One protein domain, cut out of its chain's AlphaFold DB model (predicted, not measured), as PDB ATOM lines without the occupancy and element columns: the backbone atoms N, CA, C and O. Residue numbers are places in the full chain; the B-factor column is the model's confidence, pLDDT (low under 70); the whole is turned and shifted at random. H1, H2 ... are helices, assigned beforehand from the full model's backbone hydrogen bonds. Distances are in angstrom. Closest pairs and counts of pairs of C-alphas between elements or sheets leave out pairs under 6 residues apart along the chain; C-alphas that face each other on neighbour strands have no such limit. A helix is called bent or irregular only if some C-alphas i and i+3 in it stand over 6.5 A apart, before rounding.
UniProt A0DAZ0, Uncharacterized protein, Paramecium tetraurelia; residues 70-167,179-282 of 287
ATOM      1  N   HIS A  70     -96.071  -7.053 -22.286       66.75
ATOM      2  CA  HIS A  70     -96.879  -6.510 -21.183       66.75
ATOM      3  C   HIS A  70     -97.304  -5.038 -21.355       66.75
ATOM      4  O   HIS A  70     -98.212  -4.594 -20.662       66.75
ATOM      5  N   GLN A  71     -96.677  -4.287 -22.269       61.75
ATOM      6  CA  GLN A  71     -96.917  -2.846 -22.461       61.75
ATOM      7  C   GLN A  71     -97.773  -2.524 -23.698       61.75
ATOM      8  O   GLN A  71     -97.937  -1.357 -24.045       61.75
ATOM      9  N   LYS A  72     -98.294  -3.536 -24.407       65.56
ATOM     10  CA  LYS A  72     -98.909  -3.357 -25.735       65.56
ATOM     11  C   LYS A  72    -100.439  -3.344 -25.728       65.56
ATOM     12  O   LYS A  72    -101.083  -3.970 -24.894       65.56
ATOM     13  N   CYS A  73    -101.012  -2.702 -26.749       73.44
ATOM     14  CA  CYS A  73    -102.442  -2.737 -27.055       73.44
ATOM     15  C   CYS A  73    -102.944  -4.165 -27.347       73.44
ATOM     16  O   CYS A  73    -102.245  -4.974 -27.967       73.44
ATOM     17  N   PHE A  74    -104.200  -4.440 -26.977       77.88
ATOM     18  CA  PHE A  74    -104.853  -5.749 -27.100       77.88
ATOM     19  C   PHE A  74    -104.758  -6.365 -28.508       77.88
ATOM     20  O   PHE A  74    -104.404  -7.533 -28.652       77.88
ATOM     21  N   SER A  75    -104.994  -5.571 -29.561       77.69
ATOM     22  CA  SER A  75    -104.935  -6.033 -30.960       77.69
ATOM     23  C   SER A  75    -103.557  -6.599 -31.345       77.69
ATOM     24  O   SER A  75    -103.453  -7.615 -32.035       77.69
ATOM     25  N   ILE A  76    -102.479  -5.997 -30.832       79.50
ATOM     26  CA  ILE A  76    -101.108  -6.436 -31.112       79.50
ATOM     27  C   ILE A  76    -100.786  -7.718 -30.336       79.50
ATOM     28  O   ILE A  76    -100.203  -8.645 -30.899       79.50
ATOM     29  N   GLN A  77    -101.199  -7.802 -29.068       78.00
ATOM     30  CA  GLN A  77    -101.035  -9.010 -28.248       78.00
ATOM     31  C   GLN A  77    -101.796 -10.203 -28.843       78.00
ATOM     32  O   GLN A  77    -101.251 -11.299 -28.946       78.00
ATOM     33  N   LYS A  78    -103.026  -9.973 -29.312       83.31
ATOM     34  CA  LYS A  78    -103.849 -10.950 -30.034       83.31
ATOM     35  C   LYS A  78    -103.122 -11.487 -31.268       83.31
ATOM     36  O   LYS A  78    -102.944 -12.695 -31.402       83.31
ATOM     37  N   MET A  79    -102.641 -10.598 -32.140       82.38
ATOM     38  CA  MET A  79    -101.891 -10.991 -33.340       82.38
ATOM     39  C   MET A  79    -100.612 -11.759 -33.011       82.38
ATOM     40  O   MET A  79    -100.256 -12.697 -33.722       82.38
ATOM     41  N   PHE A  80     -99.925 -11.390 -31.931       84.19
ATOM     42  CA  PHE A  80     -98.758 -12.122 -31.457       84.19
ATOM     43  C   PHE A  80     -99.105 -13.556 -31.042       84.19
ATOM     44  O   PHE A  80     -98.495 -14.499 -31.542       84.19
ATOM     45  N   VAL A  81    -100.118 -13.732 -30.190       86.31
ATOM     46  CA  VAL A  81    -100.566 -15.054 -29.724       86.31
ATOM     47  C   VAL A  81    -101.025 -15.928 -30.889       86.31
ATOM     48  O   VAL A  81    -100.656 -17.097 -30.945       86.31
ATOM     49  N   ILE A  82    -101.759 -15.365 -31.857       87.44
ATOM     50  CA  ILE A  82    -102.159 -16.093 -33.068       87.44
ATOM     51  C   ILE A  82    -100.928 -16.597 -33.823       87.44
ATOM     52  O   ILE A  82    -100.888 -17.763 -34.198       87.44
ATOM     53  N   LYS A  83     -99.896 -15.765 -34.018       84.56
ATOM     54  CA  LYS A  83     -98.663 -16.199 -34.697       84.56
ATOM     55  C   LYS A  83     -97.948 -17.319 -33.939       84.56
ATOM     56  O   LYS A  83     -97.490 -18.266 -34.574       84.56
ATOM     57  N   VAL A  84     -97.885 -17.236 -32.609       85.06
ATOM     58  CA  VAL A  84     -97.304 -18.286 -31.751       85.06
ATOM     59  C   VAL A  84     -98.081 -19.595 -31.893       85.06
ATOM     60  O   VAL A  84     -97.470 -20.638 -32.112       85.06
ATOM     61  N   LEU A  85     -99.416 -19.539 -31.824       87.50
ATOM     62  CA  LEU A  85    -100.301 -20.696 -31.980       87.50
ATOM     63  C   LEU A  85    -100.227 -21.314 -33.377       87.50
ATOM     64  O   LEU A  85    -100.194 -22.532 -33.500       87.50
ATOM     65  N   VAL A  86    -100.173 -20.496 -34.429       87.50
ATOM     66  CA  VAL A  86    -100.038 -20.964 -35.814       87.50
ATOM     67  C   VAL A  86     -98.687 -21.647 -36.019       87.50
ATOM     68  O   VAL A  86     -98.637 -22.732 -36.597       87.50
ATOM     69  N   LEU A  87     -97.599 -21.055 -35.512       83.25
ATOM     70  CA  LEU A  87     -96.273 -21.671 -35.578       83.25
ATOM     71  C   LEU A  87     -96.250 -23.005 -34.822       83.25
ATOM     72  O   LEU A  87     -95.766 -24.003 -35.350       83.25
ATOM     73  N   PHE A  88     -96.833 -23.033 -33.624       82.94
ATOM     74  CA  PHE A  88     -96.969 -24.240 -32.817       82.94
ATOM     75  C   PHE A  88     -97.835 -25.313 -33.499       82.94
ATOM     76  O   PHE A  88     -97.484 -26.486 -33.483       82.94
ATOM     77  N   PHE A  89     -98.918 -24.931 -34.176       85.38
ATOM     78  CA  PHE A  89     -99.787 -25.853 -34.909       85.38
ATOM     79  C   PHE A  89     -99.075 -26.521 -36.091       85.38
ATOM     80  O   PHE A  89     -99.104 -27.747 -36.207       85.38
ATOM     81  N   PHE A  90     -98.399 -25.742 -36.945       81.62
ATOM     82  CA  PHE A  90     -97.608 -26.303 -38.048       81.62
ATOM     83  C   PHE A  90     -96.499 -27.221 -37.543       81.62
ATOM     84  O   PHE A  90     -96.184 -28.229 -38.177       81.62
ATOM     85  N   TRP A  91     -95.933 -26.884 -36.389       75.25
ATOM     86  CA  TRP A  91     -94.922 -27.698 -35.753       75.25
ATOM     87  C   TRP A  91     -95.446 -29.050 -35.291       75.25
ATOM     88  O   TRP A  91     -94.876 -30.084 -35.643       75.25
ATOM     89  N   SER A  92     -96.566 -29.049 -34.572       76.75
ATOM     90  CA  SER A  92     -97.241 -30.278 -34.192       76.75
ATOM     91  C   SER A  92     -97.562 -31.099 -35.445       76.75
ATOM     92  O   SER A  92     -97.250 -32.285 -35.481       76.75
ATOM     93  N   LEU A  93     -98.146 -30.498 -36.492       79.75
ATOM     94  CA  LEU A  93     -98.494 -31.214 -37.731       79.75
ATOM     95  C   LEU A  93     -97.287 -31.905 -38.371       79.75
ATOM     96  O   LEU A  93     -97.401 -33.038 -38.835       79.75
ATOM     97  N   PHE A  94     -96.130 -31.243 -38.378       76.31
ATOM     98  CA  PHE A  94     -94.892 -31.846 -38.853       76.31
ATOM     99  C   PHE A  94     -94.494 -33.064 -38.003       76.31
ATOM    100  O   PHE A  94     -94.203 -34.121 -38.560       76.31
ATOM    101  N   GLN A  95     -94.545 -32.959 -36.669       71.50
ATOM    102  CA  GLN A  95     -94.278 -34.093 -35.774       71.50
ATOM    103  C   GLN A  95     -95.246 -35.260 -36.017       71.50
ATOM    104  O   GLN A  95     -94.827 -36.415 -36.032       71.50
ATOM    105  N   PHE A  96     -96.520 -34.973 -36.268       75.06
ATOM    106  CA  PHE A  96     -97.501 -36.002 -36.598       75.06
ATOM    107  C   PHE A  96     -97.268 -36.666 -37.931       75.06
ATOM    108  O   PHE A  96     -97.348 -37.883 -37.993       75.06
ATOM    109  N   PHE A  97     -96.943 -35.911 -38.979       74.81
ATOM    110  CA  PHE A  97     -96.629 -36.507 -40.272       74.81
ATOM    111  C   PHE A  97     -95.472 -37.510 -40.152       74.81
ATOM    112  O   PHE A  97     -95.526 -38.589 -40.739       74.81
ATOM    113  N   LEU A  98     -94.464 -37.197 -39.331       69.38
ATOM    114  CA  LEU A  98     -93.369 -38.119 -39.031       69.38
ATOM    115  C   LEU A  98     -93.839 -39.384 -38.303       69.38
ATOM    116  O   LEU A  98     -93.435 -40.482 -38.679       69.38
ATOM    117  N   ILE A  99     -94.704 -39.249 -37.295       67.81
ATOM    118  CA  ILE A  99     -95.269 -40.386 -36.544       67.81
ATOM    119  C   ILE A  99     -96.194 -41.233 -37.427       67.81
ATOM    120  O   ILE A  99     -96.145 -42.457 -37.400       67.81
ATOM    121  N   TYR A 100     -97.010 -40.598 -38.255       71.81
ATOM    122  CA  TYR A 100     -97.913 -41.272 -39.174       71.81
ATOM    123  C   TYR A 100     -97.134 -42.066 -40.232       71.81
ATOM    124  O   TYR A 100     -97.418 -43.238 -40.471       71.81
ATOM    125  N   ALA A 101     -96.088 -41.471 -40.817       68.62
ATOM    126  CA  ALA A 101     -95.207 -42.168 -41.753       68.62
ATOM    127  C   ALA A 101     -94.472 -43.355 -41.097       68.62
ATOM    128  O   ALA A 101     -94.292 -44.393 -41.735       68.62
ATOM    129  N   LEU A 102     -94.100 -43.243 -39.815       63.44
ATOM    130  CA  LEU A 102     -93.551 -44.359 -39.034       63.44
ATOM    131  C   LEU A 102     -94.526 -45.534 -38.911       63.44
ATOM    132  O   LEU A 102     -94.090 -46.684 -38.961       63.44
ATOM    133  N   LEU A 103     -95.819 -45.247 -38.749       62.53
ATOM    134  CA  LEU A 103     -96.837 -46.251 -38.449       62.53
ATOM    135  C   LEU A 103     -97.334 -47.010 -39.666       62.53
ATOM    136  O   LEU A 103     -97.392 -48.235 -39.656       62.53
ATOM    137  N   TYR A 104     -97.648 -46.297 -40.741       67.38
ATOM    138  CA  TYR A 104     -98.286 -46.889 -41.916       67.38
ATOM    139  C   TYR A 104     -97.270 -47.446 -42.927       67.38
ATOM    140  O   TYR A 104     -97.481 -47.410 -44.137       67.38
ATOM    141  N   GLY A 105     -96.151 -47.984 -42.430       55.09
ATOM    142  CA  GLY A 105     -95.241 -48.812 -43.224       55.09
ATOM    143  C   GLY A 105     -94.222 -48.061 -44.083       55.09
ATOM    144  O   GLY A 105     -93.493 -48.701 -44.835       55.09
ATOM    145  N   MET A 106     -94.066 -46.741 -43.940       61.62
ATOM    146  CA  MET A 106     -92.978 -46.002 -44.601       61.62
ATOM    147  C   MET A 106     -91.663 -46.087 -43.807       61.62
ATOM    148  O   MET A 106     -90.891 -45.133 -43.757       61.62
ATOM    149  N   ARG A 107     -91.380 -47.227 -43.167       59.59
ATOM    150  CA  ARG A 107     -90.207 -47.400 -42.294       59.59
ATOM    151  C   ARG A 107     -88.893 -47.242 -43.057       59.59
ATOM    152  O   ARG A 107     -87.992 -46.571 -42.571       59.59
ATOM    153  N   GLU A 108     -88.817 -47.774 -44.277       62.78
ATOM    154  CA  GLU A 108     -87.658 -47.585 -45.158       62.78
ATOM    155  C   GLU A 108     -87.473 -46.116 -45.552       62.78
ATOM    156  O   GLU A 108     -86.353 -45.615 -45.560       62.78
ATOM    157  N   PHE A 109     -88.567 -45.397 -45.811       64.25
ATOM    158  CA  PHE A 109     -88.525 -43.960 -46.071       64.25
ATOM    159  C   PHE A 109     -88.073 -43.192 -44.826       64.25
ATOM    160  O   PHE A 109     -87.207 -42.336 -44.941       64.25
ATOM    161  N   ILE A 110     -88.573 -43.529 -43.634       61.53
ATOM    162  CA  ILE A 110     -88.123 -42.954 -42.360       61.53
ATOM    163  C   ILE A 110     -86.631 -43.190 -42.149       61.53
ATOM    164  O   ILE A 110     -85.927 -42.239 -41.839       61.53
ATOM    165  N   ASP A 111     -86.138 -44.423 -42.279       61.47
ATOM    166  CA  ASP A 111     -84.719 -44.721 -42.058       61.47
ATOM    167  C   ASP A 111     -83.839 -43.977 -43.084       61.47
ATOM    168  O   ASP A 111     -82.745 -43.523 -42.746       61.47
ATOM    169  N   GLN A 112     -84.347 -43.750 -44.303       66.44
ATOM    170  CA  GLN A 112     -83.701 -42.913 -45.319       66.44
ATOM    171  C   GLN A 112     -83.755 -41.413 -44.996       66.44
ATOM    172  O   GLN A 112     -82.780 -40.709 -45.262       66.44
ATOM    173  N   ILE A 113     -84.859 -40.905 -44.431       63.81
ATOM    174  CA  ILE A 113     -85.001 -39.483 -44.086       63.81
ATOM    175  C   ILE A 113     -84.475 -39.140 -42.694       63.81
ATOM    176  O   ILE A 113     -84.210 -37.972 -42.448       63.81
ATOM    177  N   ALA A 114     -84.280 -40.107 -41.794       63.56
ATOM    178  CA  ALA A 114     -83.851 -39.903 -40.409       63.56
ATOM    179  C   ALA A 114     -82.575 -39.051 -40.278       63.56
ATOM    180  O   ALA A 114     -82.573 -38.136 -39.448       63.56
ATOM    181  N   PRO A 115     -81.533 -39.239 -41.117       66.06
ATOM    182  CA  PRO A 115     -80.363 -38.358 -41.127       66.06
ATOM    183  C   PRO A 115     -80.701 -36.920 -41.546       66.06
ATOM    184  O   PRO A 115     -80.033 -35.969 -41.142       66.06
ATOM    185  N   TYR A 116     -81.753 -36.758 -42.352       62.91
ATOM    186  CA  TYR A 116     -82.221 -35.488 -42.895       62.91
ATOM    187  C   TYR A 116     -83.351 -34.846 -42.078       62.91
ATOM    188  O   TYR A 116     -83.679 -33.690 -42.324       62.91
ATOM    189  N   LEU A 117     -83.923 -35.524 -41.078       63.81
ATOM    190  CA  LEU A 117     -84.995 -34.962 -40.249       63.81
ATOM    191  C   LEU A 117     -84.537 -33.703 -39.523       63.81
ATOM    192  O   LEU A 117     -85.231 -32.693 -39.548       63.81
ATOM    193  N   PHE A 118     -83.326 -33.731 -38.972       58.94
ATOM    194  CA  PHE A 118     -82.716 -32.568 -38.338       58.94
ATOM    195  C   PHE A 118     -82.593 -31.365 -39.303       58.94
ATOM    196  O   PHE A 118     -83.132 -30.301 -38.989       58.94
ATOM    197  N   PRO A 119     -81.966 -31.485 -40.494       58.78
ATOM    198  CA  PRO A 119     -81.897 -30.373 -41.440       58.78
ATOM    199  C   PRO A 119     -83.245 -30.001 -42.076       58.78
ATOM    200  O   PRO A 119     -83.439 -28.825 -42.373       58.78
ATOM    201  N   ILE A 120     -84.193 -30.930 -42.248       64.94
ATOM    202  CA  ILE A 120     -85.555 -30.625 -42.723       64.94
ATOM    203  C   ILE A 120     -86.281 -29.764 -41.693       64.94
ATOM    204  O   ILE A 120     -86.820 -28.725 -42.059       64.94
ATOM    205  N   SER A 121     -86.240 -30.126 -40.409       60.31
ATOM    206  CA  SER A 121     -86.808 -29.312 -39.328       60.31
ATOM    207  C   SER A 121     -86.148 -27.941 -39.228       60.31
ATOM    208  O   SER A 121     -86.834 -26.943 -39.010       60.31
ATOM    209  N   LEU A 122     -84.832 -27.877 -39.449       57.97
ATOM    210  CA  LEU A 122     -84.080 -26.625 -39.509       57.97
ATOM    211  C   LEU A 122     -84.541 -25.745 -40.684       57.97
ATOM    212  O   LEU A 122     -84.803 -24.561 -40.497       57.97
ATOM    213  N   LEU A 123     -84.712 -26.323 -41.877       61.81
ATOM    214  CA  LEU A 123     -85.215 -25.640 -43.075       61.81
ATOM    215  C   LEU A 123     -86.663 -25.167 -42.918       61.81
ATOM    216  O   LEU A 123     -86.977 -24.042 -43.303       61.81
ATOM    217  N   LEU A 124     -87.530 -25.995 -42.333       62.94
ATOM    218  CA  LEU A 124     -88.934 -25.672 -42.068       62.94
ATOM    219  C   LEU A 124     -89.040 -24.516 -41.075       62.94
ATOM    220  O   LEU A 124     -89.801 -23.579 -41.304       62.94
ATOM    221  N   MET A 125     -88.205 -24.511 -40.036       59.88
ATOM    222  CA  MET A 125     -88.109 -23.380 -39.120       59.88
ATOM    223  C   MET A 125     -87.520 -22.135 -39.766       59.88
ATOM    224  O   MET A 125     -88.062 -21.049 -39.576       59.88
ATOM    225  N   CYS A 126     -86.473 -22.259 -40.580       55.97
ATOM    226  CA  CYS A 126     -85.945 -21.129 -41.341       55.97
ATOM    227  C   CYS A 126     -86.968 -20.561 -42.340       55.97
ATOM    228  O   CYS A 126     -86.997 -19.352 -42.558       55.97
ATOM    229  N   GLY A 127     -87.823 -21.406 -42.917       55.50
ATOM    230  CA  GLY A 127     -88.919 -21.017 -43.803       55.50
ATOM    231  C   GLY A 127     -90.080 -20.348 -43.064       55.50
ATOM    232  O   GLY A 127     -90.537 -19.283 -43.477       55.50
ATOM    233  N   LEU A 128     -90.515 -20.914 -41.937       54.56
ATOM    234  CA  LEU A 128     -91.612 -20.380 -41.126       54.56
ATOM    235  C   LEU A 128     -91.216 -19.096 -40.390       54.56
ATOM    236  O   LEU A 128     -91.994 -18.147 -40.351       54.56
ATOM    237  N   ALA A 129     -89.980 -18.990 -39.901       49.72
ATOM    238  CA  ALA A 129     -89.468 -17.737 -39.353       49.72
ATOM    239  C   ALA A 129     -89.101 -16.707 -40.445       49.72
ATOM    240  O   ALA A 129     -89.022 -15.516 -40.162       49.72
ATOM    241  N   LYS A 130     -89.009 -17.096 -41.729       47.38
ATOM    242  CA  LYS A 130     -88.976 -16.149 -42.866       47.38
ATOM    243  C   LYS A 130     -90.297 -15.385 -43.038       47.38
ATOM    244  O   LYS A 130     -90.267 -14.250 -43.508       47.38
ATOM    245  N   ILE A 131     -91.426 -15.965 -42.614       53.47
ATOM    246  CA  ILE A 131     -92.746 -15.299 -42.570       53.47
ATOM    247  C   ILE A 131     -92.782 -14.227 -41.455       53.47
ATOM    248  O   ILE A 131     -93.612 -13.321 -41.477       53.47
ATOM    249  N   GLY A 132     -91.819 -14.253 -40.528       43.69
ATOM    250  CA  GLY A 132     -91.594 -13.239 -39.501       43.69
ATOM    251  C   GLY A 132     -90.145 -12.751 -39.485       43.69
ATOM    252  O   GLY A 132     -89.427 -12.988 -38.529       43.69
ATOM    253  N   THR A 133     -89.712 -12.029 -40.522       44.59
ATOM    254  CA  THR A 133     -88.436 -11.278 -40.575       44.59
ATOM    255  C   THR A 133     -87.148 -12.071 -40.274       44.59
ATOM    256  O   THR A 133     -86.725 -12.251 -39.134       44.59
ATOM    257  N   LEU A 134     -86.402 -12.364 -41.347       41.62
ATOM    258  CA  LEU A 134     -85.037 -12.924 -41.379       41.62
ATOM    259  C   LEU A 134     -83.990 -12.278 -40.441       41.62
ATOM    260  O   LEU A 134     -82.923 -12.843 -40.210       41.62
ATOM    261  N   TRP A 135     -84.269 -11.097 -39.899       45.25
ATOM    262  CA  TRP A 135     -83.375 -10.383 -38.991       45.25
ATOM    263  C   TRP A 135     -83.305 -10.982 -37.579       45.25
ATOM    264  O   TRP A 135     -82.325 -10.764 -36.868       45.25
ATOM    265  N   GLN A 136     -84.295 -11.779 -37.173       48.88
ATOM    266  CA  GLN A 136     -84.351 -12.350 -35.823       48.88
ATOM    267  C   GLN A 136     -83.444 -13.575 -35.637       48.88
ATOM    268  O   GLN A 136     -82.976 -13.826 -34.528       48.88
ATOM    269  N   PHE A 137     -83.112 -14.275 -36.728       46.50
ATOM    270  CA  PHE A 137     -82.235 -15.454 -36.734       46.50
ATOM    271  C   PHE A 137     -80.826 -15.178 -36.200       46.50
ATOM    272  O   PHE A 137     -80.195 -16.069 -35.643       46.50
ATOM    273  N   ARG A 138     -80.327 -13.944 -36.351       51.09
ATOM    274  CA  ARG A 138     -79.023 -13.536 -35.805       51.09
ATOM    275  C   ARG A 138     -79.075 -13.155 -34.330       51.09
ATOM    276  O   ARG A 138     -78.029 -13.119 -33.693       51.09
ATOM    277  N   ARG A 139     -80.256 -12.822 -33.801       50.81
ATOM    278  CA  ARG A 139     -80.387 -12.188 -32.486       50.81
ATOM    279  C   ARG A 139     -80.484 -13.207 -31.349       50.81
ATOM    280  O   ARG A 139     -80.012 -12.899 -30.265       50.81
ATOM    281  N   PHE A 140     -81.034 -14.404 -31.600       57.31
ATOM    282  CA  PHE A 140     -81.226 -15.444 -30.572       57.31
ATOM    283  C   PHE A 140     -81.080 -16.883 -31.122       57.31
ATOM    284  O   PHE A 140     -82.075 -17.607 -31.220       57.31
ATOM    285  N   PRO A 141     -79.863 -17.326 -31.494       60.41
ATOM    286  CA  PRO A 141     -79.634 -18.669 -32.046       60.41
ATOM    287  C   PRO A 141     -79.972 -19.802 -31.061       60.41
ATOM    288  O   PRO A 141     -80.369 -20.886 -31.477       60.41
ATOM    289  N   GLU A 142     -79.877 -19.552 -29.755       62.38
ATOM    290  CA  GLU A 142     -80.142 -20.528 -28.685       62.38
ATOM    291  C   GLU A 142     -81.578 -21.075 -28.725       62.38
ATOM    292  O   GLU A 142     -81.790 -22.281 -28.616       62.38
ATOM    293  N   ASN A 143     -82.569 -20.211 -28.973       59.62
ATOM    294  CA  ASN A 143     -83.978 -20.611 -29.053       59.62
ATOM    295  C   ASN A 143     -84.249 -21.561 -30.224       59.62
ATOM    296  O   ASN A 143     -85.102 -22.440 -30.118       59.62
ATOM    297  N   LEU A 144     -83.511 -21.401 -31.323       61.62
ATOM    298  CA  LEU A 144     -83.587 -22.289 -32.476       61.62
ATOM    299  C   LEU A 144     -82.989 -23.658 -32.139       61.62
ATOM    300  O   LEU A 144     -83.614 -24.676 -32.422       61.62
ATOM    301  N   PHE A 145     -81.819 -23.692 -31.492       63.72
ATOM    302  CA  PHE A 145     -81.197 -24.946 -31.057       63.72
ATOM    303  C   PHE A 145     -82.102 -25.741 -30.123       63.72
ATOM    304  O   PHE A 145     -82.246 -26.946 -30.310       63.72
ATOM    305  N   ILE A 146     -82.753 -25.074 -29.169       63.66
ATOM    306  CA  ILE A 146     -83.693 -25.717 -28.248       63.66
ATOM    307  C   ILE A 146     -84.863 -26.348 -29.014       63.66
ATOM    308  O   ILE A 146     -85.174 -27.516 -28.801       63.66
ATOM    309  N   LEU A 147     -85.465 -25.616 -29.953       63.28
ATOM    310  CA  LEU A 147     -86.635 -26.080 -30.703       63.28
ATOM    311  C   LEU A 147     -86.259 -27.221 -31.681       63.28
ATOM    312  O   LEU A 147     -86.991 -28.199 -31.826       63.28
ATOM    313  N   ILE A 148     -85.062 -27.188 -32.277       64.44
ATOM    314  CA  ILE A 148     -84.539 -28.307 -33.080       64.44
ATOM    315  C   ILE A 148     -84.253 -29.533 -32.202       64.44
ATOM    316  O   ILE A 148     -84.599 -30.658 -32.567       64.44
ATOM    317  N   PHE A 149     -83.629 -29.331 -31.040       65.81
ATOM    318  CA  PHE A 149     -83.328 -30.412 -30.106       65.81
ATOM    319  C   PHE A 149     -84.610 -31.081 -29.594       65.81
ATOM    320  O   PHE A 149     -84.632 -32.293 -29.402       65.81
ATOM    321  N   GLN A 150     -85.705 -30.327 -29.471       65.19
ATOM    322  CA  GLN A 150     -87.030 -30.866 -29.166       65.19
ATOM    323  C   GLN A 150     -87.575 -31.779 -30.275       65.19
ATOM    324  O   GLN A 150     -88.116 -32.839 -29.947       65.19
ATOM    325  N   VAL A 151     -87.412 -31.449 -31.569       63.28
ATOM    326  CA  VAL A 151     -87.727 -32.425 -32.645       63.28
ATOM    327  C   VAL A 151     -86.894 -33.654 -32.466       63.28
ATOM    328  O   VAL A 151     -87.420 -34.754 -32.447       63.28
ATOM    329  N   TYR A 152     -85.587 -33.452 -32.344       65.06
ATOM    330  CA  TYR A 152     -84.659 -34.553 -32.342       65.06
ATOM    331  C   TYR A 152     -84.996 -35.520 -31.206       65.06
ATOM    332  O   TYR A 152     -85.184 -36.703 -31.460       65.06
ATOM    333  N   LEU A 153     -85.196 -35.021 -29.985       65.12
ATOM    334  CA  LEU A 153     -85.601 -35.840 -28.846       65.12
ATOM    335  C   LEU A 153     -86.966 -36.500 -29.037       65.12
ATOM    336  O   LEU A 153     -87.082 -37.693 -28.776       65.12
ATOM    337  N   SER A 154     -87.992 -35.770 -29.485       62.88
ATOM    338  CA  SER A 154     -89.327 -36.356 -29.679       62.88
ATOM    339  C   SER A 154     -89.293 -37.451 -30.744       62.88
ATOM    340  O   SER A 154     -89.658 -38.591 -30.467       62.88
ATOM    341  N   THR A 155     -88.743 -37.160 -31.921       61.66
ATOM    342  CA  THR A 155     -88.550 -38.122 -33.009       61.66
ATOM    343  C   THR A 155     -87.713 -39.326 -32.574       61.66
ATOM    344  O   THR A 155     -88.101 -40.453 -32.863       61.66
ATOM    345  N   GLN A 156     -86.604 -39.132 -31.851       61.94
ATOM    346  CA  GLN A 156     -85.776 -40.241 -31.359       61.94
ATOM    347  C   GLN A 156     -86.478 -41.068 -30.279       61.94
ATOM    348  O   GLN A 156     -86.333 -42.288 -30.268       61.94
ATOM    349  N   THR A 157     -87.266 -40.444 -29.402       65.31
ATOM    350  CA  THR A 157     -88.059 -41.156 -28.387       65.31
ATOM    351  C   THR A 157     -89.087 -42.058 -29.060       65.31
ATOM    352  O   THR A 157     -89.166 -43.243 -28.740       65.31
ATOM    353  N   TYR A 158     -89.803 -41.535 -30.060       61.03
ATOM    354  CA  TYR A 158     -90.746 -42.326 -30.848       61.03
ATOM    355  C   TYR A 158     -90.047 -43.427 -31.650       61.03
ATOM    356  O   TYR A 158     -90.471 -44.573 -31.575       61.03
ATOM    357  N   LEU A 159     -88.939 -43.132 -32.338       60.88
ATOM    358  CA  LEU A 159     -88.138 -44.137 -33.051       60.88
ATOM    359  C   LEU A 159     -87.653 -45.257 -32.127       60.88
ATOM    360  O   LEU A 159     -87.693 -46.429 -32.497       60.88
ATOM    361  N   THR A 160     -87.198 -44.906 -30.925       61.34
ATOM    362  CA  THR A 160     -86.731 -45.864 -29.920       61.34
ATOM    363  C   THR A 160     -87.886 -46.736 -29.438       61.34
ATOM    364  O   THR A 160     -87.747 -47.954 -29.403       61.34
ATOM    365  N   PHE A 161     -89.054 -46.148 -29.169       62.44
ATOM    366  CA  PHE A 161     -90.264 -46.891 -28.815       62.44
ATOM    367  C   PHE A 161     -90.716 -47.830 -29.952       62.44
ATOM    368  O   PHE A 161     -90.893 -49.026 -29.726       62.44
ATOM    369  N   CYS A 162     -90.786 -47.337 -31.195       56.12
ATOM    370  CA  CYS A 162     -91.092 -48.133 -32.391       56.12
ATOM    371  C   CYS A 162     -90.116 -49.299 -32.594       56.12
ATOM    372  O   CYS A 162     -90.495 -50.318 -33.161       56.12
ATOM    373  N   ARG A 163     -88.844 -49.142 -32.214       59.78
ATOM    374  CA  ARG A 163     -87.815 -50.183 -32.360       59.78
ATOM    375  C   ARG A 163     -87.840 -51.194 -31.217       59.78
ATOM    376  O   ARG A 163     -87.564 -52.359 -31.472       59.78
ATOM    377  N   LEU A 164     -88.178 -50.769 -30.001       59.09
ATOM    378  CA  LEU A 164     -88.234 -51.634 -28.821       59.09
ATOM    379  C   LEU A 164     -89.456 -52.560 -28.819       59.09
ATOM    380  O   LEU A 164     -89.324 -53.707 -28.413       59.09
ATOM    381  N   PHE A 165     -90.612 -52.094 -29.299       54.47
ATOM    382  CA  PHE A 165     -91.874 -52.842 -29.188       54.47
ATOM    383  C   PHE A 165     -92.361 -53.490 -30.497       54.47
ATOM    384  O   PHE A 165     -93.408 -54.124 -30.506       54.47
ATOM    385  N   ASN A 166     -91.602 -53.389 -31.595       51.28
ATOM    386  CA  ASN A 166     -91.956 -54.006 -32.888       51.28
ATOM    387  C   ASN A 166     -91.907 -55.544 -32.886       51.28
ATOM    388  O   ASN A 166     -92.363 -56.172 -33.834       51.28
ATOM    389  N   ASN A 167     -91.282 -56.151 -31.875       47.97
ATOM    390  CA  ASN A 167     -90.989 -57.585 -31.874       47.97
ATOM    391  C   ASN A 167     -91.952 -58.419 -31.015       47.97
ATOM    392  O   ASN A 167     -91.874 -59.643 -31.081       47.97
ATOM    393  N   SER A 179    -100.368 -55.704 -31.236       60.78
ATOM    394  CA  SER A 179     -99.327 -55.497 -30.233       60.78
ATOM    395  C   SER A 179     -99.743 -54.382 -29.265       60.78
ATOM    396  O   SER A 179    -100.512 -53.477 -29.605       60.78
ATOM    397  N   ALA A 180     -99.191 -54.387 -28.049       60.16
ATOM    398  CA  ALA A 180     -99.343 -53.254 -27.131       60.16
ATOM    399  C   ALA A 180     -98.837 -51.937 -27.759       60.16
ATOM    400  O   ALA A 180     -99.331 -50.861 -27.422       60.16
ATOM    401  N   ALA A 181     -97.891 -52.024 -28.702       59.22
ATOM    402  CA  ALA A 181     -97.430 -50.887 -29.484       59.22
ATOM    403  C   ALA A 181     -98.560 -50.322 -30.355       59.22
ATOM    404  O   ALA A 181     -98.800 -49.119 -30.306       59.22
ATOM    405  N   ASP A 182     -99.299 -51.171 -31.072       62.47
ATOM    406  CA  ASP A 182    -100.398 -50.750 -31.950       62.47
ATOM    407  C   ASP A 182    -101.487 -50.004 -31.175       62.47
ATOM    408  O   ASP A 182    -101.955 -48.951 -31.610       62.47
ATOM    409  N   LEU A 183    -101.837 -50.479 -29.975       64.94
ATOM    410  CA  LEU A 183    -102.803 -49.797 -29.113       64.94
ATOM    411  C   LEU A 183    -102.287 -48.426 -28.642       64.94
ATOM    412  O   LEU A 183    -103.016 -47.434 -28.702       64.94
ATOM    413  N   VAL A 184    -101.026 -48.349 -28.202       67.50
ATOM    414  CA  VAL A 184    -100.384 -47.082 -27.806       67.50
ATOM    415  C   VAL A 184    -100.341 -46.104 -28.979       67.50
ATOM    416  O   VAL A 184    -100.558 -44.908 -28.790       67.50
ATOM    417  N   PHE A 185    -100.122 -46.597 -30.196       67.75
ATOM    418  CA  PHE A 185    -100.086 -45.772 -31.392       67.75
ATOM    419  C   PHE A 185    -101.454 -45.269 -31.822       67.75
ATOM    420  O   PHE A 185    -101.578 -44.081 -32.100       67.75
ATOM    421  N   VAL A 186    -102.486 -46.112 -31.808       69.44
ATOM    422  CA  VAL A 186    -103.864 -45.675 -32.072       69.44
ATOM    423  C   VAL A 186    -104.293 -44.624 -31.046       69.44
ATOM    424  O   VAL A 186    -104.922 -43.623 -31.397       69.44
ATOM    425  N   LEU A 187    -103.928 -44.797 -29.773       72.56
ATOM    426  CA  LEU A 187    -104.192 -43.792 -28.743       72.56
ATOM    427  C   LEU A 187    -103.427 -42.487 -29.013       72.56
ATOM    428  O   LEU A 187    -104.036 -41.418 -28.973       72.56
ATOM    429  N   ALA A 188    -102.137 -42.564 -29.349       72.38
ATOM    430  CA  ALA A 188    -101.302 -41.402 -29.650       72.38
ATOM    431  C   ALA A 188    -101.751 -40.648 -30.915       72.38
ATOM    432  O   ALA A 188    -101.788 -39.418 -30.906       72.38
ATOM    433  N   GLU A 189    -102.128 -41.363 -31.978       74.44
ATOM    434  CA  GLU A 189    -102.665 -40.803 -33.223       74.44
ATOM    435  C   GLU A 189    -103.935 -39.998 -32.938       74.44
ATOM    436  O   GLU A 189    -104.019 -38.812 -33.268       74.44
ATOM    437  N   ASN A 190    -104.894 -40.615 -32.246       74.88
ATOM    438  CA  ASN A 190    -106.132 -39.952 -31.858       74.88
ATOM    439  C   ASN A 190    -105.855 -38.729 -30.975       74.88
ATOM    440  O   ASN A 190    -106.381 -37.648 -31.238       74.88
ATOM    441  N   GLN A 191    -104.985 -38.861 -29.968       75.62
ATOM    442  CA  GLN A 191    -104.611 -37.746 -29.097       75.62
ATOM    443  C   GLN A 191    -104.004 -36.582 -29.884       75.62
ATOM    444  O   GLN A 191    -104.286 -35.414 -29.609       75.62
ATOM    445  N   PHE A 192    -103.189 -36.888 -30.889       77.81
ATOM    446  CA  PHE A 192    -102.582 -35.885 -31.737       77.81
ATOM    447  C   PHE A 192    -103.630 -35.129 -32.574       77.81
ATOM    448  O   PHE A 192    -103.607 -33.893 -32.638       77.81
ATOM    449  N   ILE A 193    -104.579 -35.852 -33.175       78.19
ATOM    450  CA  ILE A 193    -105.690 -35.263 -33.933       78.19
ATOM    451  C   ILE A 193    -106.494 -34.313 -33.033       78.19
ATOM    452  O   ILE A 193    -106.750 -33.169 -33.419       78.19
ATOM    453  N   PHE A 194    -106.820 -34.729 -31.806       77.38
ATOM    454  CA  PHE A 194    -107.536 -33.876 -30.854       77.38
ATOM    455  C   PHE A 194    -106.736 -32.631 -30.453       77.38
ATOM    456  O   PHE A 194    -107.296 -31.533 -30.425       77.38
ATOM    457  N   ASN A 195    -105.424 -32.749 -30.238       80.44
ATOM    458  CA  ASN A 195    -104.560 -31.598 -29.960       80.44
ATOM    459  C   ASN A 195    -104.553 -30.585 -31.121       80.44
ATOM    460  O   ASN A 195    -104.544 -29.372 -30.885       80.44
ATOM    461  N   CYS A 196    -104.600 -31.057 -32.372       81.69
ATOM    462  CA  CYS A 196    -104.727 -30.199 -33.552       81.69
ATOM    463  C   CYS A 196    -106.071 -29.474 -33.609       81.69
ATOM    464  O   CYS A 196    -106.101 -28.269 -33.863       81.69
ATOM    465  N   VAL A 197    -107.170 -30.180 -33.334       83.38
ATOM    466  CA  VAL A 197    -108.510 -29.580 -33.265       83.38
ATOM    467  C   VAL A 197    -108.559 -28.497 -32.187       83.38
ATOM    468  O   VAL A 197    -109.015 -27.388 -32.458       83.38
ATOM    469  N   ILE A 198    -108.020 -28.776 -30.996       83.12
ATOM    470  CA  ILE A 198    -107.922 -27.800 -29.903       83.12
ATOM    471  C   ILE A 198    -107.131 -26.564 -30.346       83.12
ATOM    472  O   ILE A 198    -107.627 -25.448 -30.216       83.12
ATOM    473  N   ASN A 199    -105.942 -26.737 -30.927       84.69
ATOM    474  CA  ASN A 199    -105.141 -25.614 -31.423       84.69
ATOM    475  C   ASN A 199    -105.891 -24.773 -32.467       84.69
ATOM    476  O   ASN A 199    -105.852 -23.545 -32.404       84.69
ATOM    477  N   LEU A 200    -106.603 -25.413 -33.398       86.38
ATOM    478  CA  LEU A 200    -107.395 -24.717 -34.412       86.38
ATOM    479  C   LEU A 200    -108.528 -23.898 -33.780       86.38
ATOM    480  O   LEU A 200    -108.727 -22.738 -34.135       86.38
ATOM    481  N   ILE A 201    -109.238 -24.477 -32.811       84.38
ATOM    482  CA  ILE A 201    -110.286 -23.788 -32.052       84.38
ATOM    483  C   ILE A 201    -109.715 -22.576 -31.319       84.38
ATOM    484  O   ILE A 201    -110.332 -21.516 -31.334       84.38
ATOM    485  N   LEU A 202    -108.536 -22.705 -30.707       86.31
ATOM    486  CA  LEU A 202    -107.878 -21.589 -30.034       86.31
ATOM    487  C   LEU A 202    -107.501 -20.485 -31.021       86.31
ATOM    488  O   LEU A 202    -107.781 -19.321 -30.750       86.31
ATOM    489  N   ILE A 203    -106.941 -20.828 -32.182       87.81
ATOM    490  CA  ILE A 203    -106.649 -19.857 -33.246       87.81
ATOM    491  C   ILE A 203    -107.927 -19.121 -33.669       87.81
ATOM    492  O   ILE A 203    -107.915 -17.895 -33.763       87.81
ATOM    493  N   LEU A 204    -109.035 -19.839 -33.878       85.44
ATOM    494  CA  LEU A 204    -110.328 -19.247 -34.238       85.44
ATOM    495  C   LEU A 204    -110.889 -18.362 -33.122       85.44
ATOM    496  O   LEU A 204    -111.325 -17.245 -33.392       85.44
ATOM    497  N   TYR A 205    -110.834 -18.820 -31.870       85.94
ATOM    498  CA  TYR A 205    -111.241 -18.045 -30.699       85.94
ATOM    499  C   TYR A 205    -110.474 -16.724 -30.642       85.94
ATOM    500  O   TYR A 205    -111.075 -15.648 -30.621       85.94
ATOM    501  N   PHE A 206    -109.145 -16.800 -30.718       84.06
ATOM    502  CA  PHE A 206    -108.298 -15.620 -30.752       84.06
ATOM    503  C   PHE A 206    -108.476 -14.802 -32.018       84.06
ATOM    504  O   PHE A 206    -108.153 -13.635 -31.955       84.06
ATOM    505  N   ALA A 207    -108.967 -15.322 -33.142       83.81
ATOM    506  CA  ALA A 207    -109.276 -14.508 -34.319       83.81
ATOM    507  C   ALA A 207    -110.571 -13.697 -34.130       83.81
ATOM    508  O   ALA A 207    -110.621 -12.521 -34.503       83.81
ATOM    509  N   ILE A 208    -111.588 -14.301 -33.508       84.38
ATOM    510  CA  ILE A 208    -112.926 -13.720 -33.320       84.38
ATOM    511  C   ILE A 208    -112.954 -12.703 -32.173       84.38
ATOM    512  O   ILE A 208    -113.574 -11.652 -32.315       84.38
ATOM    513  N   GLU A 209    -112.279 -12.980 -31.056       81.19
ATOM    514  CA  GLU A 209    -112.330 -12.155 -29.841       81.19
ATOM    515  C   GLU A 209    -111.846 -10.712 -30.100       81.19
ATOM    516  O   GLU A 209    -110.769 -10.499 -30.666       81.19
ATOM    517  N   GLN A 210    -112.638  -9.705 -29.713       74.06
ATOM    518  CA  GLN A 210    -112.387  -8.298 -30.082       74.06
ATOM    519  C   GLN A 210    -111.904  -7.418 -28.928       74.06
ATOM    520  O   GLN A 210    -111.223  -6.428 -29.186       74.06
ATOM    521  N   GLU A 211    -112.197  -7.784 -27.677       70.19
ATOM    522  CA  GLU A 211    -111.996  -6.877 -26.538       70.19
ATOM    523  C   GLU A 211    -110.998  -7.388 -25.496       70.19
ATOM    524  O   GLU A 211    -110.089  -6.658 -25.107       70.19
ATOM    525  N   THR A 212    -111.165  -8.617 -24.995       73.06
ATOM    526  CA  THR A 212    -110.350  -9.152 -23.887       73.06
ATOM    527  C   THR A 212    -110.166 -10.661 -24.001       73.06
ATOM    528  O   THR A 212    -111.063 -11.369 -24.445       73.06
ATOM    529  N   ILE A 213    -109.015 -11.184 -23.562       70.50
ATOM    530  CA  ILE A 213    -108.765 -12.632 -23.554       70.50
ATOM    531  C   ILE A 213    -109.459 -13.232 -22.333       70.50
ATOM    532  O   ILE A 213    -108.954 -13.161 -21.211       70.50
ATOM    533  N   ARG A 214    -110.623 -13.843 -22.542       77.06
ATOM    534  CA  ARG A 214    -111.398 -14.484 -21.477       77.06
ATOM    535  C   ARG A 214    -110.997 -15.945 -21.359       77.06
ATOM    536  O   ARG A 214    -111.657 -16.804 -21.921       77.06
ATOM    537  N   ILE A 215    -109.944 -16.230 -20.590       71.94
ATOM    538  CA  ILE A 215    -109.311 -17.564 -20.456       71.94
ATOM    539  C   ILE A 215    -110.315 -18.705 -20.184       71.94
ATOM    540  O   ILE A 215    -110.134 -19.814 -20.679       71.94
ATOM    541  N   PHE A 216    -111.393 -18.450 -19.443       75.31
ATOM    542  CA  PHE A 216    -112.385 -19.474 -19.096       75.31
ATOM    543  C   PHE A 216    -113.203 -19.992 -20.289       75.31
ATOM    544  O   PHE A 216    -113.598 -21.153 -20.285       75.31
ATOM    545  N   ILE A 217    -113.439 -19.162 -21.312       75.00
ATOM    546  CA  ILE A 217    -114.215 -19.543 -22.502       75.00
ATOM    547  C   ILE A 217    -113.496 -20.636 -23.311       75.00
ATOM    548  O   ILE A 217    -114.073 -21.708 -23.479       75.00
ATOM    549  N   PRO A 218    -112.245 -20.453 -23.770       72.88
ATOM    550  CA  PRO A 218    -111.531 -21.484 -24.506       72.88
ATOM    551  C   PRO A 218    -111.242 -22.722 -23.654       72.88
ATOM    552  O   PRO A 218    -111.242 -23.810 -24.214       72.88
ATOM    553  N   ILE A 219    -111.077 -22.611 -22.326       74.88
ATOM    554  CA  ILE A 219    -110.991 -23.795 -21.448       74.88
ATOM    555  C   ILE A 219    -112.301 -24.587 -21.496       74.88
ATOM    556  O   ILE A 219    -112.272 -25.789 -21.737       74.88
ATOM    557  N   ALA A 220    -113.451 -23.929 -21.330       75.38
ATOM    558  CA  ALA A 220    -114.751 -24.593 -21.408       75.38
ATOM    559  C   ALA A 220    -114.983 -25.236 -22.785       75.38
ATOM    560  O   ALA A 220    -115.477 -26.358 -22.873       75.38
ATOM    561  N   VAL A 221    -114.563 -24.565 -23.860       77.88
ATOM    562  CA  VAL A 221    -114.610 -25.119 -25.216       77.88
ATOM    563  C   VAL A 221    -113.676 -26.332 -25.340       77.88
ATOM    564  O   VAL A 221    -114.112 -27.372 -25.817       77.88
ATOM    565  N   CYS A 222    -112.439 -26.272 -24.838       73.94
ATOM    566  CA  CYS A 222    -111.530 -27.426 -24.812       73.94
ATOM    567  C   CYS A 222    -112.109 -28.601 -24.013       73.94
ATOM    568  O   CYS A 222    -111.935 -29.745 -24.421       73.94
ATOM    569  N   CYS A 223    -112.835 -28.342 -22.922       73.56
ATOM    570  CA  CYS A 223    -113.560 -29.373 -22.180       73.56
ATOM    571  C   CYS A 223    -114.650 -30.028 -23.037       73.56
ATOM    572  O   CYS A 223    -114.726 -31.249 -23.094       73.56
ATOM    573  N   ILE A 224    -115.464 -29.239 -23.743       78.19
ATOM    574  CA  ILE A 224    -116.530 -29.765 -24.612       78.19
ATOM    575  C   ILE A 224    -115.932 -30.597 -25.753       78.19
ATOM    576  O   ILE A 224    -116.343 -31.735 -25.965       78.19
ATOM    577  N   PHE A 225    -114.934 -30.060 -26.458       73.31
ATOM    578  CA  PHE A 225    -114.308 -30.744 -27.589       73.31
ATOM    579  C   PHE A 225    -113.444 -31.936 -27.162       73.31
ATOM    580  O   PHE A 225    -113.399 -32.938 -27.871       73.31
ATOM    581  N   GLY A 226    -112.824 -31.878 -25.981       70.69
ATOM    582  CA  GLY A 226    -112.099 -33.000 -25.388       70.69
ATOM    583  C   GLY A 226    -113.011 -34.167 -25.002       70.69
ATOM    584  O   GLY A 226    -112.558 -35.305 -24.997       70.69
ATOM    585  N   LEU A 227    -114.301 -33.930 -24.748       74.12
ATOM    586  CA  LEU A 227    -115.283 -34.981 -24.446       74.12
ATOM    587  C   LEU A 227    -115.936 -35.595 -25.696       74.12
ATOM    588  O   LEU A 227    -116.536 -36.659 -25.593       74.12
ATOM    589  N   ILE A 228    -115.805 -34.984 -26.879       74.31
ATOM    590  CA  ILE A 228    -116.323 -35.539 -28.143       74.31
ATOM    591  C   ILE A 228    -115.879 -36.993 -28.398       74.31
ATOM    592  O   ILE A 228    -116.745 -37.792 -28.756       74.31
ATOM    593  N   PRO A 229    -114.602 -37.390 -28.200       66.75
ATOM    594  CA  PRO A 229    -114.183 -38.780 -28.407       66.75
ATOM    595  C   PRO A 229    -115.018 -39.816 -27.632       66.75
ATOM    596  O   PRO A 229    -115.251 -40.913 -28.138       66.75
ATOM    597  N   LEU A 230    -115.543 -39.457 -26.455       68.44
ATOM    598  CA  LEU A 230    -116.385 -40.340 -25.641       68.44
ATOM    599  C   LEU A 230    -117.755 -40.638 -26.241       68.44
ATOM    600  O   LEU A 230    -118.343 -41.664 -25.912       68.44
ATOM    601  N   ILE A 231    -118.255 -39.769 -27.120       71.56
ATOM    602  CA  ILE A 231    -119.514 -40.003 -27.838       71.56
ATOM    603  C   ILE A 231    -119.349 -41.174 -28.814       71.56
ATOM    604  O   ILE A 231    -120.298 -41.917 -29.054       71.56
ATOM    605  N   PHE A 232    -118.144 -41.353 -29.361       67.81
ATOM    606  CA  PHE A 232    -117.861 -42.368 -30.371       67.81
ATOM    607  C   PHE A 232    -117.382 -43.687 -29.771       67.81
ATOM    608  O   PHE A 232    -117.722 -44.743 -30.301       67.81
ATOM    609  N   ASN A 233    -116.597 -43.657 -28.687       68.19
ATOM    610  CA  ASN A 233    -116.113 -44.877 -28.048       68.19
ATOM    611  C   ASN A 233    -115.659 -44.641 -26.593       68.19
ATOM    612  O   ASN A 233    -114.792 -43.806 -26.334       68.19
ATOM    613  N   ILE A 234    -116.175 -45.438 -25.647       69.88
ATOM    614  CA  ILE A 234    -115.789 -45.390 -24.224       69.88
ATOM    615  C   ILE A 234    -114.287 -45.662 -24.014       69.88
ATOM    616  O   ILE A 234    -113.681 -45.106 -23.102       69.88
ATOM    617  N   TRP A 235    -113.657 -46.446 -24.897       66.31
ATOM    618  CA  TRP A 235    -112.217 -46.728 -24.864       66.31
ATOM    619  C   TRP A 235    -111.352 -45.475 -25.094       66.31
ATOM    620  O   TRP A 235    -110.185 -45.453 -24.711       66.31
ATOM    621  N   LEU A 236    -111.925 -44.395 -25.641       70.62
ATOM    622  CA  LEU A 236    -111.251 -43.105 -25.831       70.62
ATOM    623  C   LEU A 236    -111.332 -42.191 -24.597       70.62
ATOM    624  O   LEU A 236    -110.897 -41.042 -24.662       70.62
ATOM    625  N   PHE A 237    -111.833 -42.681 -23.458       77.44
ATOM    626  CA  PHE A 237    -111.910 -41.917 -22.208       77.44
ATOM    627  C   PHE A 237    -110.565 -41.339 -21.768       77.44
ATOM    628  O   PHE A 237    -110.487 -40.177 -21.365       77.44
ATOM    629  N   ILE A 238    -109.491 -42.118 -21.907       75.56
ATOM    630  CA  ILE A 238    -108.135 -41.664 -21.581       75.56
ATOM    631  C   ILE A 238    -107.729 -40.497 -22.495       75.56
ATOM    632  O   ILE A 238    -107.253 -39.476 -22.001       75.56
ATOM    633  N   ASN A 239    -108.008 -40.587 -23.799       76.62
ATOM    634  CA  ASN A 239    -107.733 -39.505 -24.750       76.62
ATOM    635  C   ASN A 239    -108.552 -38.248 -24.442       76.62
ATOM    636  O   ASN A 239    -108.054 -37.131 -24.573       76.62
ATOM    637  N   SER A 240    -109.790 -38.401 -23.970       77.00
ATOM    638  CA  SER A 240    -110.588 -37.265 -23.514       77.00
ATOM    639  C   SER A 240    -109.949 -36.543 -22.334       77.00
ATOM    640  O   SER A 240    -109.804 -35.322 -22.379       77.00
ATOM    641  N   ILE A 241    -109.502 -37.273 -21.307       79.69
ATOM    642  CA  ILE A 241    -108.814 -36.672 -20.154       79.69
ATOM    643  C   ILE A 241    -107.550 -35.938 -20.605       79.69
ATOM    644  O   ILE A 241    -107.358 -34.771 -20.258       79.69
ATOM    645  N   ILE A 242    -106.706 -36.597 -21.403       81.25
ATOM    646  CA  ILE A 242    -105.440 -36.020 -21.869       81.25
ATOM    647  C   ILE A 242    -105.700 -34.765 -22.717       81.25
ATOM    648  O   ILE A 242    -105.029 -33.751 -22.531       81.25
ATOM    649  N   SER A 243    -106.724 -34.777 -23.574       79.62
ATOM    650  CA  SER A 243    -107.106 -33.626 -24.403       79.62
ATOM    651  C   SER A 243    -107.578 -32.430 -23.573       79.62
ATOM    652  O   SER A 243    -107.194 -31.293 -23.851       79.62
ATOM    653  N   VAL A 244    -108.361 -32.665 -22.516       80.75
ATOM    654  CA  VAL A 244    -108.802 -31.597 -21.604       80.75
ATOM    655  C   VAL A 244    -107.627 -31.014 -20.818       80.75
ATOM    656  O   VAL A 244    -107.516 -29.789 -20.696       80.75
ATOM    657  N   LEU A 245    -106.722 -31.863 -20.320       82.69
ATOM    658  CA  LEU A 245    -105.506 -31.422 -19.629       82.69
ATOM    659  C   LEU A 245    -104.605 -30.599 -20.556       82.69
ATOM    660  O   LEU A 245    -104.132 -29.531 -20.163       82.69
ATOM    661  N   TYR A 246    -104.433 -31.044 -21.800       83.81
ATOM    662  CA  TYR A 246    -103.686 -30.325 -22.828       83.81
ATOM    663  C   TYR A 246    -104.299 -28.946 -23.113       83.81
ATOM    664  O   TYR A 246    -103.613 -27.929 -22.993       83.81
ATOM    665  N   GLY A 247    -105.603 -28.888 -23.410       83.50
ATOM    666  CA  GLY A 247    -106.321 -27.642 -23.704       83.50
ATOM    667  C   GLY A 247    -106.362 -26.656 -22.529       83.50
ATOM    668  O   GLY A 247    -106.306 -25.440 -22.713       83.50
ATOM    669  N   SER A 248    -106.392 -27.162 -21.298       82.62
ATOM    670  CA  SER A 248    -106.320 -26.320 -20.100       82.62
ATOM    671  C   SER A 248    -104.913 -25.758 -19.898       82.62
ATOM    672  O   SER A 248    -104.746 -24.559 -19.670       82.62
ATOM    673  N   THR A 249    -103.891 -26.603 -20.042       83.94
ATOM    674  CA  THR A 249    -102.488 -26.209 -19.854       83.94
ATOM    675  C   THR A 249    -102.055 -25.190 -20.902       83.94
ATOM    676  O   THR A 249    -101.502 -24.150 -20.546       83.94
ATOM    677  N   ILE A 250    -102.387 -25.414 -22.177       86.81
ATOM    678  CA  ILE A 250    -102.050 -24.472 -23.251       86.81
ATOM    679  C   ILE A 250    -102.667 -23.088 -22.990       86.81
ATOM    680  O   ILE A 250    -101.998 -22.067 -23.155       86.81
ATOM    681  N   MET A 251    -103.905 -23.032 -22.484       84.81
ATOM    682  CA  MET A 251    -104.577 -21.775 -22.155       84.81
ATOM    683  C   MET A 251    -103.971 -21.059 -20.951       84.81
ATOM    684  O   MET A 251    -103.884 -19.828 -20.956       84.81
ATOM    685  N   ILE A 252    -103.527 -21.802 -19.937       83.44
ATOM    686  CA  ILE A 252    -102.805 -21.233 -18.797       83.44
ATOM    687  C   ILE A 252    -101.507 -20.587 -19.283       83.44
ATOM    688  O   ILE A 252    -101.249 -19.426 -18.960       83.44
ATOM    689  N   VAL A 253    -100.727 -21.292 -20.107       84.00
ATOM    690  CA  VAL A 253     -99.443 -20.793 -20.619       84.00
ATOM    691  C   VAL A 253     -99.639 -19.561 -21.505       84.00
ATOM    692  O   VAL A 253     -98.972 -18.548 -21.292       84.00
ATOM    693  N   ILE A 254    -100.615 -19.576 -22.420       86.38
ATOM    694  CA  ILE A 254    -100.983 -18.395 -23.224       86.38
ATOM    695  C   ILE A 254    -101.400 -17.232 -22.323       86.38
ATOM    696  O   ILE A 254    -100.972 -16.098 -22.535       86.38
ATOM    697  N   GLY A 255    -102.190 -17.505 -21.283       82.00
ATOM    698  CA  GLY A 255    -102.574 -16.509 -20.290       82.00
ATOM    699  C   GLY A 255    -101.367 -15.851 -19.618       82.00
ATOM    700  O   GLY A 255    -101.375 -14.638 -19.420       82.00
ATOM    701  N   GLN A 256    -100.312 -16.609 -19.310       78.62
ATOM    702  CA  GLN A 256     -99.079 -16.056 -18.737       78.62
ATOM    703  C   GLN A 256     -98.238 -15.270 -19.748       78.62
ATOM    704  O   GLN A 256     -97.675 -14.234 -19.389       78.62
ATOM    705  N   ILE A 257     -98.189 -15.717 -21.008       81.25
ATOM    706  CA  ILE A 257     -97.551 -14.978 -22.107       81.25
ATOM    707  C   ILE A 257     -98.226 -13.610 -22.274       81.25
ATOM    708  O   ILE A 257     -97.546 -12.590 -22.325       81.25
ATOM    709  N   VAL A 258     -99.559 -13.575 -22.280       79.38
ATOM    710  CA  VAL A 258    -100.359 -12.349 -22.447       79.38
ATOM    711  C   VAL A 258    -100.233 -11.420 -21.245       79.38
ATOM    712  O   VAL A 258    -100.048 -10.219 -21.417       79.38
ATOM    713  N   LYS A 259    -100.274 -11.967 -20.023       76.75
ATOM    714  CA  LYS A 259     -99.999 -11.209 -18.790       76.75
ATOM    715  C   LYS A 259     -98.560 -10.689 -18.730       76.75
ATOM    716  O   LYS A 259     -98.246  -9.891 -17.854       76.75
ATOM    717  N   GLY A 260     -97.692 -11.148 -19.635       70.31
ATOM    718  CA  GLY A 260     -96.321 -10.687 -19.762       70.31
ATOM    719  C   GLY A 260     -95.435 -11.073 -18.586       70.31
ATOM    720  O   GLY A 260     -94.473 -10.367 -18.300       70.31
ATOM    721  N   ARG A 261     -95.736 -12.200 -17.917       71.88
ATOM    722  CA  ARG A 261     -94.832 -12.774 -16.904       71.88
ATOM    723  C   ARG A 261     -93.462 -13.095 -17.486       71.88
ATOM    724  O   ARG A 261     -92.452 -12.994 -16.803       71.88
ATOM    725  N   PHE A 262     -93.439 -13.453 -18.763       68.88
ATOM    726  CA  PHE A 262     -92.219 -13.634 -19.518       68.88
ATOM    727  C   PHE A 262     -91.840 -12.307 -20.185       68.88
ATOM    728  O   PHE A 262     -92.655 -11.705 -20.890       68.88
ATOM    729  N   MET A 263     -90.593 -11.863 -20.006       67.12
ATOM    730  CA  MET A 263     -90.042 -10.687 -20.693       67.12
ATOM    731  C   MET A 263     -89.770 -11.001 -22.173       67.12
ATOM    732  O   MET A 263     -88.628 -11.113 -22.611       67.12
ATOM    733  N   ILE A 264     -90.839 -11.186 -22.948       68.88
ATOM    734  CA  ILE A 264     -90.774 -11.541 -24.366       68.88
ATOM    735  C   ILE A 264     -91.012 -10.291 -25.212       68.88
ATOM    736  O   ILE A 264     -91.915  -9.490 -24.946       68.88
ATOM    737  N   GLN A 265     -90.211 -10.154 -26.264       72.00
ATOM    738  CA  GLN A 265     -90.438  -9.155 -27.299       72.00
ATOM    739  C   GLN A 265     -91.511  -9.643 -28.273       72.00
ATOM    740  O   GLN A 265     -91.489 -10.799 -28.678       72.00
ATOM    741  N   VAL A 266     -92.414  -8.760 -28.701       65.81
ATOM    742  CA  VAL A 266     -93.532  -9.103 -29.614       65.81
ATOM    743  C   VAL A 266     -93.070  -9.649 -30.963       65.81
ATOM    744  O   VAL A 266     -93.816 -10.326 -31.661       65.81
ATOM    745  N   ASP A 267     -91.821  -9.407 -31.320       65.56
ATOM    746  CA  ASP A 267     -91.272  -9.936 -32.556       65.56
ATOM    747  C   ASP A 267     -90.678 -11.339 -32.342       65.56
ATOM    748  O   ASP A 267     -90.615 -12.117 -33.285       65.56
ATOM    749  N   ASN A 268     -90.351 -11.726 -31.104       73.69
ATOM    750  CA  ASN A 268     -89.705 -12.994 -30.760       73.69
ATOM    751  C   ASN A 268     -90.712 -14.151 -30.602       73.69
ATOM    752  O   ASN A 268     -90.893 -14.726 -29.525       73.69
ATOM    753  N   ILE A 269     -91.374 -14.488 -31.710       76.06
ATOM    754  CA  ILE A 269     -92.395 -15.543 -31.787       76.06
ATOM    755  C   ILE A 269     -91.798 -16.907 -31.406       76.06
ATOM    756  O   ILE A 269     -92.433 -17.667 -30.683       76.06
ATOM    757  N   ILE A 270     -90.554 -17.188 -31.812       72.69
ATOM    758  CA  ILE A 270     -89.869 -18.464 -31.535       72.69
ATOM    759  C   ILE A 270     -89.685 -18.679 -30.027       72.69
ATOM    760  O   ILE A 270     -89.967 -19.767 -29.528       72.69
ATOM    761  N   ALA A 271     -89.262 -17.654 -29.277       72.75
ATOM    762  CA  ALA A 271     -89.125 -17.770 -27.824       72.75
ATOM    763  C   ALA A 271     -90.472 -18.042 -27.139       72.75
ATOM    764  O   ALA A 271     -90.547 -18.876 -26.240       72.75
ATOM    765  N   ALA A 272     -91.550 -17.394 -27.589       77.38
ATOM    766  CA  ALA A 272     -92.885 -17.662 -27.061       77.38
ATOM    767  C   ALA A 272     -93.393 -19.066 -27.420       77.38
ATOM    768  O   ALA A 272     -94.023 -19.706 -26.583       77.38
ATOM    769  N   THR A 273     -93.084 -19.578 -28.615       79.75
ATOM    770  CA  THR A 273     -93.394 -20.964 -28.992       79.75
ATOM    771  C   THR A 273     -92.617 -21.970 -28.137       79.75
ATOM    772  O   THR A 273     -93.202 -22.956 -27.694       79.75
ATOM    773  N   ASN A 274     -91.348 -21.701 -27.814       72.56
ATOM    774  CA  ASN A 274     -90.580 -22.522 -26.870       72.56
ATOM    775  C   ASN A 274     -91.200 -22.521 -25.470       72.56
ATOM    776  O   ASN A 274     -91.342 -23.578 -24.864       72.56
ATOM    777  N   ILE A 275     -91.601 -21.351 -24.966       76.12
ATOM    778  CA  ILE A 275     -92.277 -21.226 -23.666       76.12
ATOM    779  C   ILE A 275     -93.609 -21.978 -23.674       76.12
ATOM    780  O   ILE A 275     -93.918 -22.673 -22.708       76.12
ATOM    781  N   LEU A 276     -94.371 -21.897 -24.769       81.75
ATOM    782  CA  LEU A 276     -95.605 -22.663 -24.942       81.75
ATOM    783  C   LEU A 276     -95.344 -24.169 -24.829       81.75
ATOM    784  O   LEU A 276     -96.040 -24.859 -24.092       81.75
ATOM    785  N   PHE A 277     -94.307 -24.660 -25.506       75.69
ATOM    786  CA  PHE A 277     -93.925 -26.067 -25.481       75.69
ATOM    787  C   PHE A 277     -93.442 -26.526 -24.098       75.69
ATOM    788  O   PHE A 277     -93.957 -27.505 -23.562       75.69
ATOM    789  N   PHE A 278     -92.498 -25.815 -23.474       72.06
ATOM    790  CA  PHE A 278     -92.032 -26.169 -22.128       72.06
ATOM    791  C   PHE A 278     -93.148 -26.074 -21.095       72.06
ATOM    792  O   PHE A 278     -93.182 -26.879 -20.172       72.06
ATOM    793  N   GLY A 279     -94.084 -25.136 -21.261       67.88
ATOM    794  CA  GLY A 279     -95.212 -24.976 -20.350       67.88
ATOM    795  C   GLY A 279     -96.180 -26.156 -20.399       67.88
ATOM    796  O   GLY A 279     -96.860 -26.419 -19.412       67.88
ATOM    797  N   LEU A 280     -96.205 -26.898 -21.512       73.88
ATOM    798  CA  LEU A 280     -96.942 -28.155 -21.636       73.88
ATOM    799  C   LEU A 280     -96.218 -29.343 -20.981       73.88
ATOM    800  O   LEU A 280     -96.883 -30.281 -20.556       73.88
ATOM    801  N   ILE A 281     -94.882 -29.318 -20.896       68.50
ATOM    802  CA  ILE A 281     -94.070 -30.432 -20.367       68.50
ATOM    803  C   ILE A 281     -93.786 -30.278 -18.869       68.50
ATOM    804  O   ILE A 281     -93.850 -31.250 -18.120       68.50
ATOM    805  N   LEU A 282     -93.464 -29.065 -18.422       61.06
ATOM    806  CA  LEU A 282     -93.060 -28.737 -17.055       61.06
ATOM    807  C   LEU A 282     -93.945 -27.609 -16.513       61.06
ATOM    808  O   LEU A 282     -93.503 -26.464 -16.395       61.06
TER     809      LEU A 282
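AT A GLANCE: This is residues 70 to 167 and 179 to 282 of the 287 residues of an uncharacterized protein of Paramecium tetraurelia (UniProt A0DAZ0). Seven helices make a flattened bundle with the long helix H1 in its middle, the pair H2 and H3 on one side and the group H4, H5 and H6 on the other. The shorter, slanted H7 packs on H1 and fills in between H3 and H6. The bundle is up and down, each helix running against the one before it in the chain, though the packing is part aligned and part crossed. The printed part has 202 residues with seven named helices, H1 to H7 in order, and no named strand; its class is all helix. It is compact, with a radius of gyration of the C-alphas of 17.8 A, and spans 56 by 44 by 25 A.

IN THESE COORDINATES: H1, residues 74 to 103, begins with C-alpha 74 at (-104.853, -5.749, -27.100) and is 42.8 A long. H2, residues 107 to 130, measures 31.3 A and has a kink of 71 degrees near residue 115; it is irregular, with C-alphas 112 and 115 7.0 A apart. H3, residues 141 to 164, measures 34.2 A. H4, residues 180 to 208, measures 42.3 A from C-alpha 180 at (-99.343, -53.254, -27.131). H5, residues 216 to 232, is only just irregular, with C-alphas 226 and 229 6.8 A apart. H6, residues 234 to 258, measures 36.5 A and is irregular, with C-alphas 235 and 238 7.3 A apart. H7, residues 269 to 281, ends with C-alpha 281 at (-94.070, -30.432, -20.367).

HOW THE PARTS SIT: H1 is the hub and touches five helices. H1 and H2 form a hairpin, with the C-alphas of Leu 102 and Ile 110 closest at 6.5 A. H2 and H3 form another, closest at the C-alphas of Phe 118 and Tyr 152, 6.6 A. H1 touches H4 at a shallow tilt of 20 degrees, opposite ways, closest at the C-alphas of Ile 82 and Ile 203, 5.9 A. H5 and H6 form a hairpin at 16 degrees, with the C-alphas of Gly 226 and Ser 240 closest at 4.9 A. H4 touches H6 with residues 187 to 198 alone, at a steep tilt of 40 degrees; the closest C-alphas are those of Gln 191 and Asn 239, 5.6 A. H7 touches H1 at a steep tilt of 61 degrees, closest at the C-alphas of Val 84 and Thr 273, 5.5 A. H7 also touches H3, at the C-alphas of Asn 143 and Ala 271, 6.0 A, and H6, at those of Val 253 and Gly 279, 6.0 A. H1 and H5 are apart. Each O i to N i+4 pair is within hydrogen-bond range in H1, H3, H4 and H7, against 16 of 20 in H2, 9 of 13 in H5 and 19 of 21 in H6.

THE WHOLE: The two C-alphas farthest apart, those of Cys 73 and Asn 167, are 56.2 A apart. Residues 168 to 178 are not printed, and C-alphas 167 and 179 are 8.8 A apart across this cut. Of the links that are printed whole, none is long. The mean pLDDT of the printed part is 70.5; 94 residues are under 70, among them residues 101 to 167 and 179 to 186.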